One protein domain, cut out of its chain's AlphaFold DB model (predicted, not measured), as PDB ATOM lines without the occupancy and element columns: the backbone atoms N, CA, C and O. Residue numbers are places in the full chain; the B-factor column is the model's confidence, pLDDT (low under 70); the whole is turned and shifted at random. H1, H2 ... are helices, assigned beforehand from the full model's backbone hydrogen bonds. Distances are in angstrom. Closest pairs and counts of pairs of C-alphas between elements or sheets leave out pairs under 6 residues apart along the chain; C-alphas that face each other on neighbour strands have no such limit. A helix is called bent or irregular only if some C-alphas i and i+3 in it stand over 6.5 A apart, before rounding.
ATOM      1  N   THR A 806     173.191 161.198 180.299       96.06
ATOM      2  CA  THR A 806     174.291 160.284 180.625       96.06
ATOM      3  C   THR A 806     174.311 159.139 179.603       96.06
ATOM      4  O   THR A 806     173.355 158.366 179.558       96.06
ATOM      5  N   PRO A 807     175.360 159.008 178.767       95.94
ATOM      6  CA  PRO A 807     175.488 157.890 177.841       95.94
ATOM      7  C   PRO A 807     175.817 156.599 178.600       95.94
ATOM      8  O   PRO A 807     176.458 156.633 179.654       95.94
ATOM      9  N   LEU A 808     175.433 155.451 178.039       96.06
ATOM     10  CA  LEU A 808     175.813 154.147 178.575       96.06
ATOM     11  C   LEU A 808     177.341 153.992 178.517       96.06
ATOM     12  O   LEU A 808     177.969 154.334 177.512       96.06
ATOM     13  N   HIS A 809     177.935 153.484 179.597       95.12
ATOM     14  CA  HIS A 809     179.386 153.394 179.731       95.12
ATOM     15  C   HIS A 809     179.999 152.488 178.653       95.12
ATOM     16  O   HIS A 809     179.656 151.312 178.543       95.12
ATOM     17  N   SER A 810     180.945 153.030 177.886       95.62
ATOM     18  CA  SER A 810     181.638 152.337 176.801       95.62
ATOM     19  C   SER A 810     183.106 152.747 176.776       95.62
ATOM     20  O   SER A 810     183.429 153.931 176.884       95.62
ATOM     21  N   THR A 811     184.003 151.778 176.588       95.31
ATOM     22  CA  THR A 811     185.448 152.018 176.423       95.31
ATOM     23  C   THR A 811     185.765 152.859 175.185       95.31
ATOM     24  O   THR A 811     186.778 153.550 175.156       95.31
ATOM     25  N   LEU A 812     184.871 152.852 174.192       95.88
ATOM     26  CA  LEU A 812     184.956 153.655 172.973       95.88
ATOM     27  C   LEU A 812     184.420 155.086 173.156       95.88
ATOM     28  O   LEU A 812     184.625 155.924 172.280       95.88
ATOM     29  N   ARG A 813     183.749 155.379 174.282       95.81
ATOM     30  CA  ARG A 813     183.158 156.688 174.624       95.81
ATOM     31  C   ARG A 813     183.507 157.119 176.061       95.81
ATOM     32  O   ARG A 813     182.606 157.270 176.892       95.81
ATOM     33  N   PRO A 814     184.797 157.334 176.388       96.38
ATOM     34  CA  PRO A 814     185.210 157.770 177.723       96.38
ATOM     35  C   PRO A 814     184.550 159.100 178.130       96.38
ATOM     36  O   PRO A 814     184.248 159.955 177.290       96.38
ATOM     37  N   HIS A 815     184.336 159.298 179.434       95.81
ATOM     38  CA  HIS A 815     183.767 160.543 179.954       95.81
ATOM     39  C   HIS A 815     184.775 161.697 179.848       95.81
ATOM     40  O   HIS A 815     185.807 161.707 180.517       95.81
ATOM     41  N   CYS A 816     184.460 162.683 179.009       95.75
ATOM     42  CA  CYS A 816     185.319 163.830 178.724       95.75
ATOM     43  C   CYS A 816     184.507 165.124 178.523       95.75
ATOM     44  O   CYS A 816     183.267 165.111 178.517       95.75
ATOM     45  N   LYS A 817     185.194 166.269 178.384       94.06
ATOM     46  CA  LYS A 817     184.531 167.560 178.140       94.06
ATOM     47  C   LYS A 817     183.896 167.539 176.752       94.06
ATOM     48  O   LYS A 817     184.274 166.740 175.903       94.06
ATOM     49  N   ALA A 818     182.943 168.441 176.502       92.00
ATOM     50  CA  ALA A 818     182.252 168.495 175.213       92.00
ATOM     51  C   ALA A 818     183.236 168.547 174.036       92.00
ATOM     52  O   ALA A 818     183.167 167.687 173.170       92.00
ATOM     53  N   VAL A 819     184.201 169.468 174.060       91.88
ATOM     54  CA  VAL A 819     185.203 169.613 172.991       91.88
ATOM     55  C   VAL A 819     186.044 168.352 172.744       91.88
ATOM     56  O   VAL A 819     186.373 168.069 171.600       91.88
ATOM     57  N   ASP A 820     186.315 167.534 173.763       94.44
ATOM     58  CA  ASP A 820     187.213 166.381 173.623       94.44
ATOM     59  C   ASP A 820     186.543 165.169 172.937       94.44
ATOM     60  O   ASP A 820     187.233 164.260 172.469       94.44
ATOM     61  N   ARG A 821     185.200 165.107 172.873       95.19
ATOM     62  CA  ARG A 821     184.474 163.905 172.398       95.19
ATOM     63  C   ARG A 821     184.786 163.560 170.947       95.19
ATOM     64  O   ARG A 821     184.936 162.390 170.638       95.19
ATOM     65  N   LEU A 822     184.933 164.558 170.074       93.06
ATOM     66  CA  LEU A 822     185.223 164.348 168.646       93.06
ATOM     67  C   LEU A 822     186.604 163.715 168.382       93.06
ATOM     68  O   LEU A 822     186.855 163.255 167.273       93.06
ATOM     69  N   ARG A 823     187.477 163.678 169.396       93.06
ATOM     70  CA  ARG A 823     188.817 163.082 169.350       93.06
ATOM     71  C   ARG A 823     188.956 161.835 170.227       93.06
ATOM     72  O   ARG A 823     189.702 160.925 169.875       93.06
ATOM     73  N   LEU A 824     188.284 161.805 171.379       94.50
ATOM     74  CA  LEU A 824     188.363 160.696 172.334       94.50
ATOM     75  C   LEU A 824     187.314 159.608 172.100       94.50
ATOM     76  O   LEU A 824     187.522 158.484 172.549       94.50
ATOM     77  N   TRP A 825     186.197 159.911 171.432       95.56
ATOM     78  CA  TRP A 825     185.206 158.899 171.077       95.56
ATOM     79  C   TRP A 825     185.572 158.297 169.724       95.56
ATOM     80  O   TRP A 825     185.579 158.991 168.707       95.56
ATOM     81  N   ARG A 826     185.902 157.004 169.717       94.25
ATOM     82  CA  ARG A 826     186.248 156.260 168.498       94.25
ATOM     83  C   ARG A 826     185.019 155.468 168.029       94.25
ATOM     84  O   ARG A 826     184.258 154.992 168.874       94.25
ATOM     85  N   ALA A 856     191.545 172.085 164.292       89.62
ATOM     86  CA  ALA A 856     192.043 173.418 163.942       89.62
ATOM     87  C   ALA A 856     191.194 174.138 162.873       89.62
ATOM     88  O   ALA A 856     191.147 175.367 162.841       89.62
ATOM     89  N   SER A 857     190.490 173.400 162.005       91.19
ATOM     90  CA  SER A 857     189.597 173.985 160.995       91.19
ATOM     91  C   SER A 857     188.271 174.512 161.564       91.19
ATOM     92  O   SER A 857     187.523 175.205 160.858       91.19
ATOM     93  N   TRP A 858     187.936 174.174 162.816       92.12
ATOM     94  CA  TRP A 858     186.646 174.473 163.433       92.12
ATOM     95  C   TRP A 858     186.770 175.449 164.603       92.12
ATOM     96  O   TRP A 858     187.491 175.241 165.570       92.12
ATOM     97  N   GLN A 859     185.956 176.503 164.553       91.56
ATOM     98  CA  GLN A 859     185.776 177.431 165.669       91.56
ATOM     99  C   GLN A 859     185.352 176.672 166.948       91.56
ATOM    100  O   GLN A 859     184.426 175.857 166.856       91.56
ATOM    101  N   PRO A 860     185.929 176.946 168.138       89.69
ATOM    102  CA  PRO A 860     185.689 176.150 169.353       89.69
ATOM    103  C   PRO A 860     184.210 176.011 169.745       89.69
ATOM    104  O   PRO A 860     183.764 174.948 170.178       89.69
ATOM    105  N   SER A 861     183.416 177.061 169.516       89.69
ATOM    106  CA  SER A 861     181.958 177.043 169.688       89.69
ATOM    107  C   SER A 861     181.269 176.017 168.783       89.69
ATOM    108  O   SER A 861     180.395 175.282 169.229       89.69
ATOM    109  N   THR A 862     181.707 175.919 167.527       91.56
ATOM    110  CA  THR A 862     181.174 175.002 166.509       91.56
ATOM    111  C   THR A 862     181.578 173.555 166.804       91.56
ATOM    112  O   THR A 862     180.743 172.657 166.704       91.56
ATOM    113  N   LEU A 863     182.817 173.336 167.254       92.12
ATOM    114  CA  LEU A 863     183.312 172.036 167.716       92.12
ATOM    115  C   LEU A 863     182.496 171.541 168.930       92.12
ATOM    116  O   LEU A 863     181.978 170.424 168.923       92.12
ATOM    117  N   SER A 864     182.269 172.413 169.920       91.81
ATOM    118  CA  SER A 864     181.408 172.136 171.082       91.81
ATOM    119  C   SER A 864     179.950 171.823 170.695       91.81
ATOM    120  O   SER A 864     179.342 170.910 171.263       91.81
ATOM    121  N   THR A 865     179.387 172.512 169.689       93.56
ATOM    122  CA  THR A 865     178.050 172.197 169.148       93.56
ATOM    123  C   THR A 865     178.001 170.798 168.534       93.56
ATOM    124  O   THR A 865     177.138 170.007 168.918       93.56
ATOM    125  N   TYR A 866     178.928 170.450 167.632       95.06
ATOM    126  CA  TYR A 866     178.951 169.121 167.004       95.06
ATOM    127  C   TYR A 866     179.146 168.001 168.028       95.06
ATOM    128  O   TYR A 866     178.418 167.009 168.002       95.06
ATOM    129  N   ALA A 867     180.046 168.182 168.992       95.50
ATOM    130  CA  ALA A 867     180.279 167.207 170.051       95.50
ATOM    131  C   ALA A 867     179.123 167.091 171.069       95.50
ATOM    132  O   ALA A 867     178.999 166.087 171.779       95.50
ATOM    133  N   SER A 868     178.254 168.100 171.153       94.56
ATOM    134  CA  SER A 868     176.995 168.020 171.906       94.56
ATOM    135  C   SER A 868     175.910 167.294 171.106       94.56
ATOM    136  O   SER A 868     175.189 166.474 171.667       94.56
ATOM    137  N   GLY A 869     175.859 167.493 169.783       95.69
ATOM    138  CA  GLY A 869     175.042 166.677 168.880       95.69
ATOM    139  C   GLY A 869     175.429 165.192 168.910       95.69
ATOM    140  O   GLY A 869     174.550 164.337 168.976       95.69
ATOM    141  N   LEU A 870     176.732 164.889 168.952       96.38
ATOM    142  CA  LEU A 870     177.261 163.525 169.066       96.38
ATOM    143  C   LEU A 870     176.864 162.851 170.392       96.38
ATOM    144  O   LEU A 870     176.466 161.688 170.387       96.38
ATOM    145  N   LEU A 871     176.903 163.580 171.517       96.81
ATOM    146  CA  LEU A 871     176.370 163.086 172.794       96.81
ATOM    147  C   LEU A 871     174.879 162.740 172.672       96.81
ATOM    148  O   LEU A 871     174.486 161.638 173.038       96.81
ATOM    149  N   ASN A 872     174.069 163.645 172.116       96.69
ATOM    150  CA  ASN A 872     172.629 163.424 171.959       96.69
ATOM    151  C   ASN A 872     172.320 162.226 171.043       96.69
ATOM    152  O   ASN A 872     171.406 161.462 171.336       96.69
ATOM    153  N   PHE A 873     173.098 162.029 169.971       97.69
ATOM    154  CA  PHE A 873     172.991 160.855 169.100       97.69
ATOM    155  C   PHE A 873     173.301 159.556 169.850       97.69
ATOM    156  O   PHE A 873     172.541 158.594 169.759       97.69
ATOM    157  N   HIS A 874     174.370 159.523 170.647       97.50
ATOM    158  CA  HIS A 874     174.705 158.332 171.423       97.50
ATOM    159  C   HIS A 874     173.714 158.050 172.559       97.50
ATOM    160  O   HIS A 874     173.351 156.895 172.735       97.50
ATOM    161  N   VAL A 875     173.205 159.071 173.258       97.19
ATOM    162  CA  VAL A 875     172.136 158.909 174.266       97.19
ATOM    163  C   VAL A 875     170.835 158.414 173.619       97.19
ATOM    164  O   VAL A 875     170.158 157.560 174.184       97.19
ATOM    165  N   PHE A 876     170.502 158.879 172.409       97.75
ATOM    166  CA  PHE A 876     169.395 158.332 171.618       97.75
ATOM    167  C   PHE A 876     169.624 156.848 171.279       97.75
ATOM    168  O   PHE A 876     168.753 156.022 171.544       97.75
ATOM    169  N   CYS A 877     170.807 156.484 170.781       97.94
ATOM    170  CA  CYS A 877     171.161 155.094 170.489       97.94
ATOM    171  C   CYS A 877     171.171 154.198 171.741       97.94
ATOM    172  O   CYS A 877     170.721 153.058 171.666       97.94
ATOM    173  N   ASP A 878     171.642 154.701 172.887       97.50
ATOM    174  CA  ASP A 878     171.609 153.998 174.176       97.50
ATOM    175  C   ASP A 878     170.153 153.780 174.640       97.50
ATOM    176  O   ASP A 878     169.787 152.669 175.013       97.50
ATOM    177  N   LYS A 879     169.288 154.800 174.526       97.38
ATOM    178  CA  LYS A 879     167.853 154.725 174.864       97.38
ATOM    179  C   LYS A 879     167.051 153.782 173.958       97.38
ATOM    180  O   LYS A 879     166.071 153.196 174.409       97.38
ATOM    181  N   HIS A 880     167.445 153.652 172.693       97.56
ATOM    182  CA  HIS A 880     166.840 152.735 171.723       97.56
ATOM    183  C   HIS A 880     167.570 151.379 171.632       97.56
ATOM    184  O   HIS A 880     167.321 150.619 170.701       97.56
ATOM    185  N   SER A 881     168.459 151.068 172.587       97.50
ATOM    186  CA  SER A 881     169.208 149.800 172.680       97.50
ATOM    187  C   SER A 881     170.010 149.422 171.424       97.50
ATOM    188  O   SER A 881     170.331 148.254 171.210       97.50
ATOM    189  N   VAL A 882     170.370 150.403 170.591       97.69
ATOM    190  CA  VAL A 882     171.144 150.193 169.361       97.69
ATOM    191  C   VAL A 882     172.568 149.783 169.747       97.69
ATOM    192  O   VAL A 882     173.244 150.577 170.407       97.69
ATOM    193  N   PRO A 883     173.079 148.600 169.361       96.31
ATOM    194  CA  PRO A 883     174.416 148.161 169.755       96.31
ATOM    195  C   PRO A 883     175.507 149.044 169.129       96.31
ATOM    196  O   PRO A 883     175.344 149.570 168.030       96.31
ATOM    197  N   GLU A 884     176.636 149.209 169.827       95.62
ATOM    198  CA  GLU A 884     177.680 150.195 169.481       95.62
ATOM    199  C   GLU A 884     178.216 150.048 168.039       95.62
ATOM    200  O   GLU A 884     178.512 151.047 167.385       95.62
ATOM    201  N   HIS A 885     178.271 148.819 167.513       95.12
ATOM    202  CA  HIS A 885     178.753 148.520 166.160       95.12
ATOM    203  C   HIS A 885     177.803 148.952 165.026       95.12
ATOM    204  O   HIS A 885     178.253 149.071 163.893       95.12
ATOM    205  N   LEU A 886     176.523 149.237 165.306       96.06
ATOM    206  CA  LEU A 886     175.566 149.780 164.321       96.06
ATOM    207  C   LEU A 886     175.485 151.319 164.337       96.06
ATOM    208  O   LEU A 886     174.702 151.916 163.601       96.06
ATOM    209  N   ARG A 887     176.274 151.978 165.195       96.12
ATOM    210  CA  ARG A 887     176.271 153.445 165.352       96.12
ATOM    211  C   ARG A 887     177.289 154.144 164.455       96.12
ATOM    212  O   ARG A 887     177.162 155.343 164.222       96.12
ATOM    213  N   ALA A 888     178.302 153.417 163.987       94.50
ATOM    214  CA  ALA A 888     179.342 153.907 163.089       94.50
ATOM    215  C   ALA A 888     179.959 152.723 162.304       94.50
ATOM    216  O   ALA A 888     180.625 151.897 162.928       94.50
ATOM    217  N   PRO A 889     179.777 152.635 160.969       94.31
ATOM    218  CA  PRO A 889     178.929 153.497 160.141       94.31
ATOM    219  C   PRO A 889     177.454 153.437 160.575       94.31
ATOM    220  O   PRO A 889     176.952 152.397 160.983       94.31
ATOM    221  N   CYS A 890     176.774 154.582 160.528       94.81
ATOM    222  CA  CYS A 890     175.377 154.719 160.937       94.81
ATOM    223  C   CYS A 890     174.453 154.510 159.729       94.81
ATOM    224  O   CYS A 890     174.704 155.099 158.673       94.81
ATOM    225  N   SER A 891     173.387 153.714 159.866       96.50
ATOM    226  CA  SER A 891     172.414 153.528 158.780       96.50
ATOM    227  C   SER A 891     171.603 154.803 158.515       96.50
ATOM    228  O   SER A 891     171.378 155.624 159.410       96.50
ATOM    229  N   ALA A 892     171.131 154.972 157.276       95.31
ATOM    230  CA  ALA A 892     170.321 156.129 156.894       95.31
ATOM    231  C   ALA A 892     169.050 156.249 157.756       95.31
ATOM    232  O   ALA A 892     168.700 157.351 158.185       95.31
ATOM    233  N   ASP A 893     168.419 155.118 158.080       96.88
ATOM    234  CA  ASP A 893     167.212 155.052 158.907       96.88
ATOM    235  C   ASP A 893     167.480 155.415 160.368       96.88
ATOM    236  O   ASP A 893     166.672 156.107 160.985       96.88
ATOM    237  N   LEU A 894     168.639 155.035 160.920       97.50
ATOM    238  CA  LEU A 894     169.032 155.418 162.277       97.50
ATOM    239  C   LEU A 894     169.285 156.933 162.378       97.50
ATOM    240  O   LEU A 894     168.862 157.569 163.348       97.50
ATOM    241  N   ILE A 895     169.882 157.543 161.345       97.50
ATOM    242  CA  ILE A 895     170.005 159.008 161.236       97.50
ATOM    243  C   ILE A 895     168.618 159.659 161.089       97.50
ATOM    244  O   ILE A 895     168.341 160.668 161.742       97.50
ATOM    245  N   ALA A 896     167.727 159.100 160.266       96.25
ATOM    246  CA  ALA A 896     166.378 159.630 160.057       96.25
ATOM    247  C   ALA A 896     165.516 159.560 161.330       96.25
ATOM    248  O   ALA A 896     164.849 160.540 161.679       96.25
ATOM    249  N   ALA A 897     165.573 158.446 162.063       97.31
ATOM    250  CA  ALA A 897     164.911 158.264 163.350       97.31
ATOM    251  C   ALA A 897     165.447 159.247 164.404       97.31
ATOM    252  O   ALA A 897     164.658 159.904 165.088       97.31
ATOM    253  N   PHE A 898     166.771 159.436 164.475       97.31
ATOM    254  CA  PHE A 898     167.388 160.434 165.353       97.31
ATOM    255  C   PHE A 898     166.906 161.858 165.037       97.31
ATOM    256  O   PHE A 898     166.417 162.553 165.932       97.31
ATOM    257  N   ILE A 899     166.956 162.283 163.768       96.19
ATOM    258  CA  ILE A 899     166.481 163.609 163.329       96.19
ATOM    259  C   ILE A 899     164.987 163.786 163.628       96.19
ATOM    260  O   ILE A 899     164.566 164.854 164.081       96.19
ATOM    261  N   SER A 900     164.187 162.735 163.435       95.62
ATOM    262  CA  SER A 900     162.762 162.760 163.766       95.62
ATOM    263  C   SER A 900     162.543 162.948 165.270       95.62
ATOM    264  O   SER A 900     161.756 163.809 165.656       95.62
ATOM    265  N   SER A 901     163.295 162.249 166.131       95.50
ATOM    266  CA  SER A 901     163.223 162.431 167.590       95.50
ATOM    267  C   SER A 901     163.584 163.859 168.035       95.50
ATOM    268  O   SER A 901     162.890 164.448 168.868       95.50
ATOM    269  N   LEU A 902     164.606 164.464 167.413       93.25
ATOM    270  CA  LEU A 902     165.002 165.849 167.672       93.25
ATOM    271  C   LEU A 902     163.907 166.844 167.262       93.25
ATOM    272  O   LEU A 902     163.669 167.819 167.974       93.25
ATOM    273  N   SER A 903     163.221 166.605 166.138       90.81
ATOM    274  CA  SER A 903     162.176 167.509 165.631       90.81
ATOM    275  C   SER A 903     161.016 167.712 166.616       90.81
ATOM    276  O   SER A 903     160.530 168.838 166.765       90.81
ATOM    277  N   GLY A 904     160.640 166.665 167.360       84.69
ATOM    278  CA  GLY A 904     159.648 166.744 168.435       84.69
ATOM    279  C   GLY A 904     160.131 167.582 169.623       84.69
ATOM    280  O   GLY A 904     159.422 168.477 170.083       84.69
ATOM    281  N   ALA A 905     161.368 167.347 170.075       82.62
ATOM    282  CA  ALA A 905     161.969 168.078 171.191       82.62
ATOM    283  C   ALA A 905     162.129 169.583 170.894       82.62
ATOM    284  O   ALA A 905     161.789 170.422 171.731       82.62
ATOM    285  N   TYR A 906     162.583 169.942 169.688       82.38
ATOM    286  CA  TYR A 906     162.704 171.347 169.288       82.38
ATOM    287  C   TYR A 906     161.342 172.023 169.071       82.38
ATOM    288  O   TYR A 906     161.186 173.180 169.460       82.38
ATOM    289  N   SER A 907     160.336 171.312 168.544       79.25
ATOM    290  CA  SER A 907     158.967 171.844 168.443       79.25
ATOM    291  C   SER A 907     158.400 172.232 169.814       79.25
ATOM    292  O   SER A 907     157.890 173.341 169.968       79.25
ATOM    293  N   ALA A 908     158.567 171.382 170.835       71.75
ATOM    294  CA  ALA A 908     158.110 171.675 172.195       71.75
ATOM    295  C   ALA A 908     158.793 172.922 172.799       71.75
ATOM    296  O   ALA A 908     158.131 173.765 173.409       71.75
TER     297      ALA A 908
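AT A GLANCE: This is residues 806 to 826 and 856 to 908 of the 944 residues of an uncharacterized protein of Schizopora paradoxa (UniProt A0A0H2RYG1). A long helix, H2, runs through the middle; the short helix H1 packs crosswise on its first half, and on the other side a second long helix, H3, stands crosswise near its later half. The link of residues 880 to 891 folds back from the end of H2 to H3, whose last residues, 903 to 908, stick out free. The printed part has 74 residues with three named helices, in the order H1, H2, H3, and no named strand, and its class is all helix. It is compact, with a radius of gyration of the C-alphas of 12.7 A, and its C-alphas span 31 by 30 by 22 A.

HOW THE PARTS SIT: Begin with H2, residues 860 to 879, the longest helix. Look at Ser 864, where H1, residues 818 to 824, touches it: the closest C-alphas of the two are those of Val 819 and Ser 864, 4.9 A apart. Their lines are about perpendicular, at 73 degrees. Next go to Phe 873 in H2 and find Phe 898 in H3, residues 892 to 908; their C-alphas, the closest of these two helices, are 6.8 A apart. H2 and H3 are close but not clearly touching, with 2 pairs of C-alphas within 8 A. Their lines are about perpendicular, at 75 degrees. H1 and H3 are apart. H1 is irregular, but only just: C-alphas 819 and 822 are 6.8 A apart. In the backbone of H2, every O i to N i+4 pair is within hydrogen-bond range; in H3 it is 12 of 13, and in H1 1 of 3, beside 3 of 4 O i to N i+3 pairs.

IN THESE COORDINATES: Find C-alpha 860 at (185.689, 176.150, 169.353); from there H2 runs 28.4 A to C-alpha 879 at (167.853, 154.725, 174.864). H1 runs 10.3 A from C-alpha 818 to C-alpha 824. H3 runs 25.0 A from C-alpha 892 to C-alpha 908, which you find at (158.110, 171.675, 172.195).

THE WHOLE: The two C-alphas farthest apart are those of Ala 856 and Ala 908, at 35.0 A. Residues 827 to 855 are cut out and not printed, and C-alphas 826 and 856 are 18.7 A apart across the cut. The link from H1 to H2 is the one across this cut; the link from H2 to H3, 12 residues, is long. Before H1, residues 806 to 817 hold no named element. The mean pLDDT of the printed part is 94.1, and no printed residue is under 70.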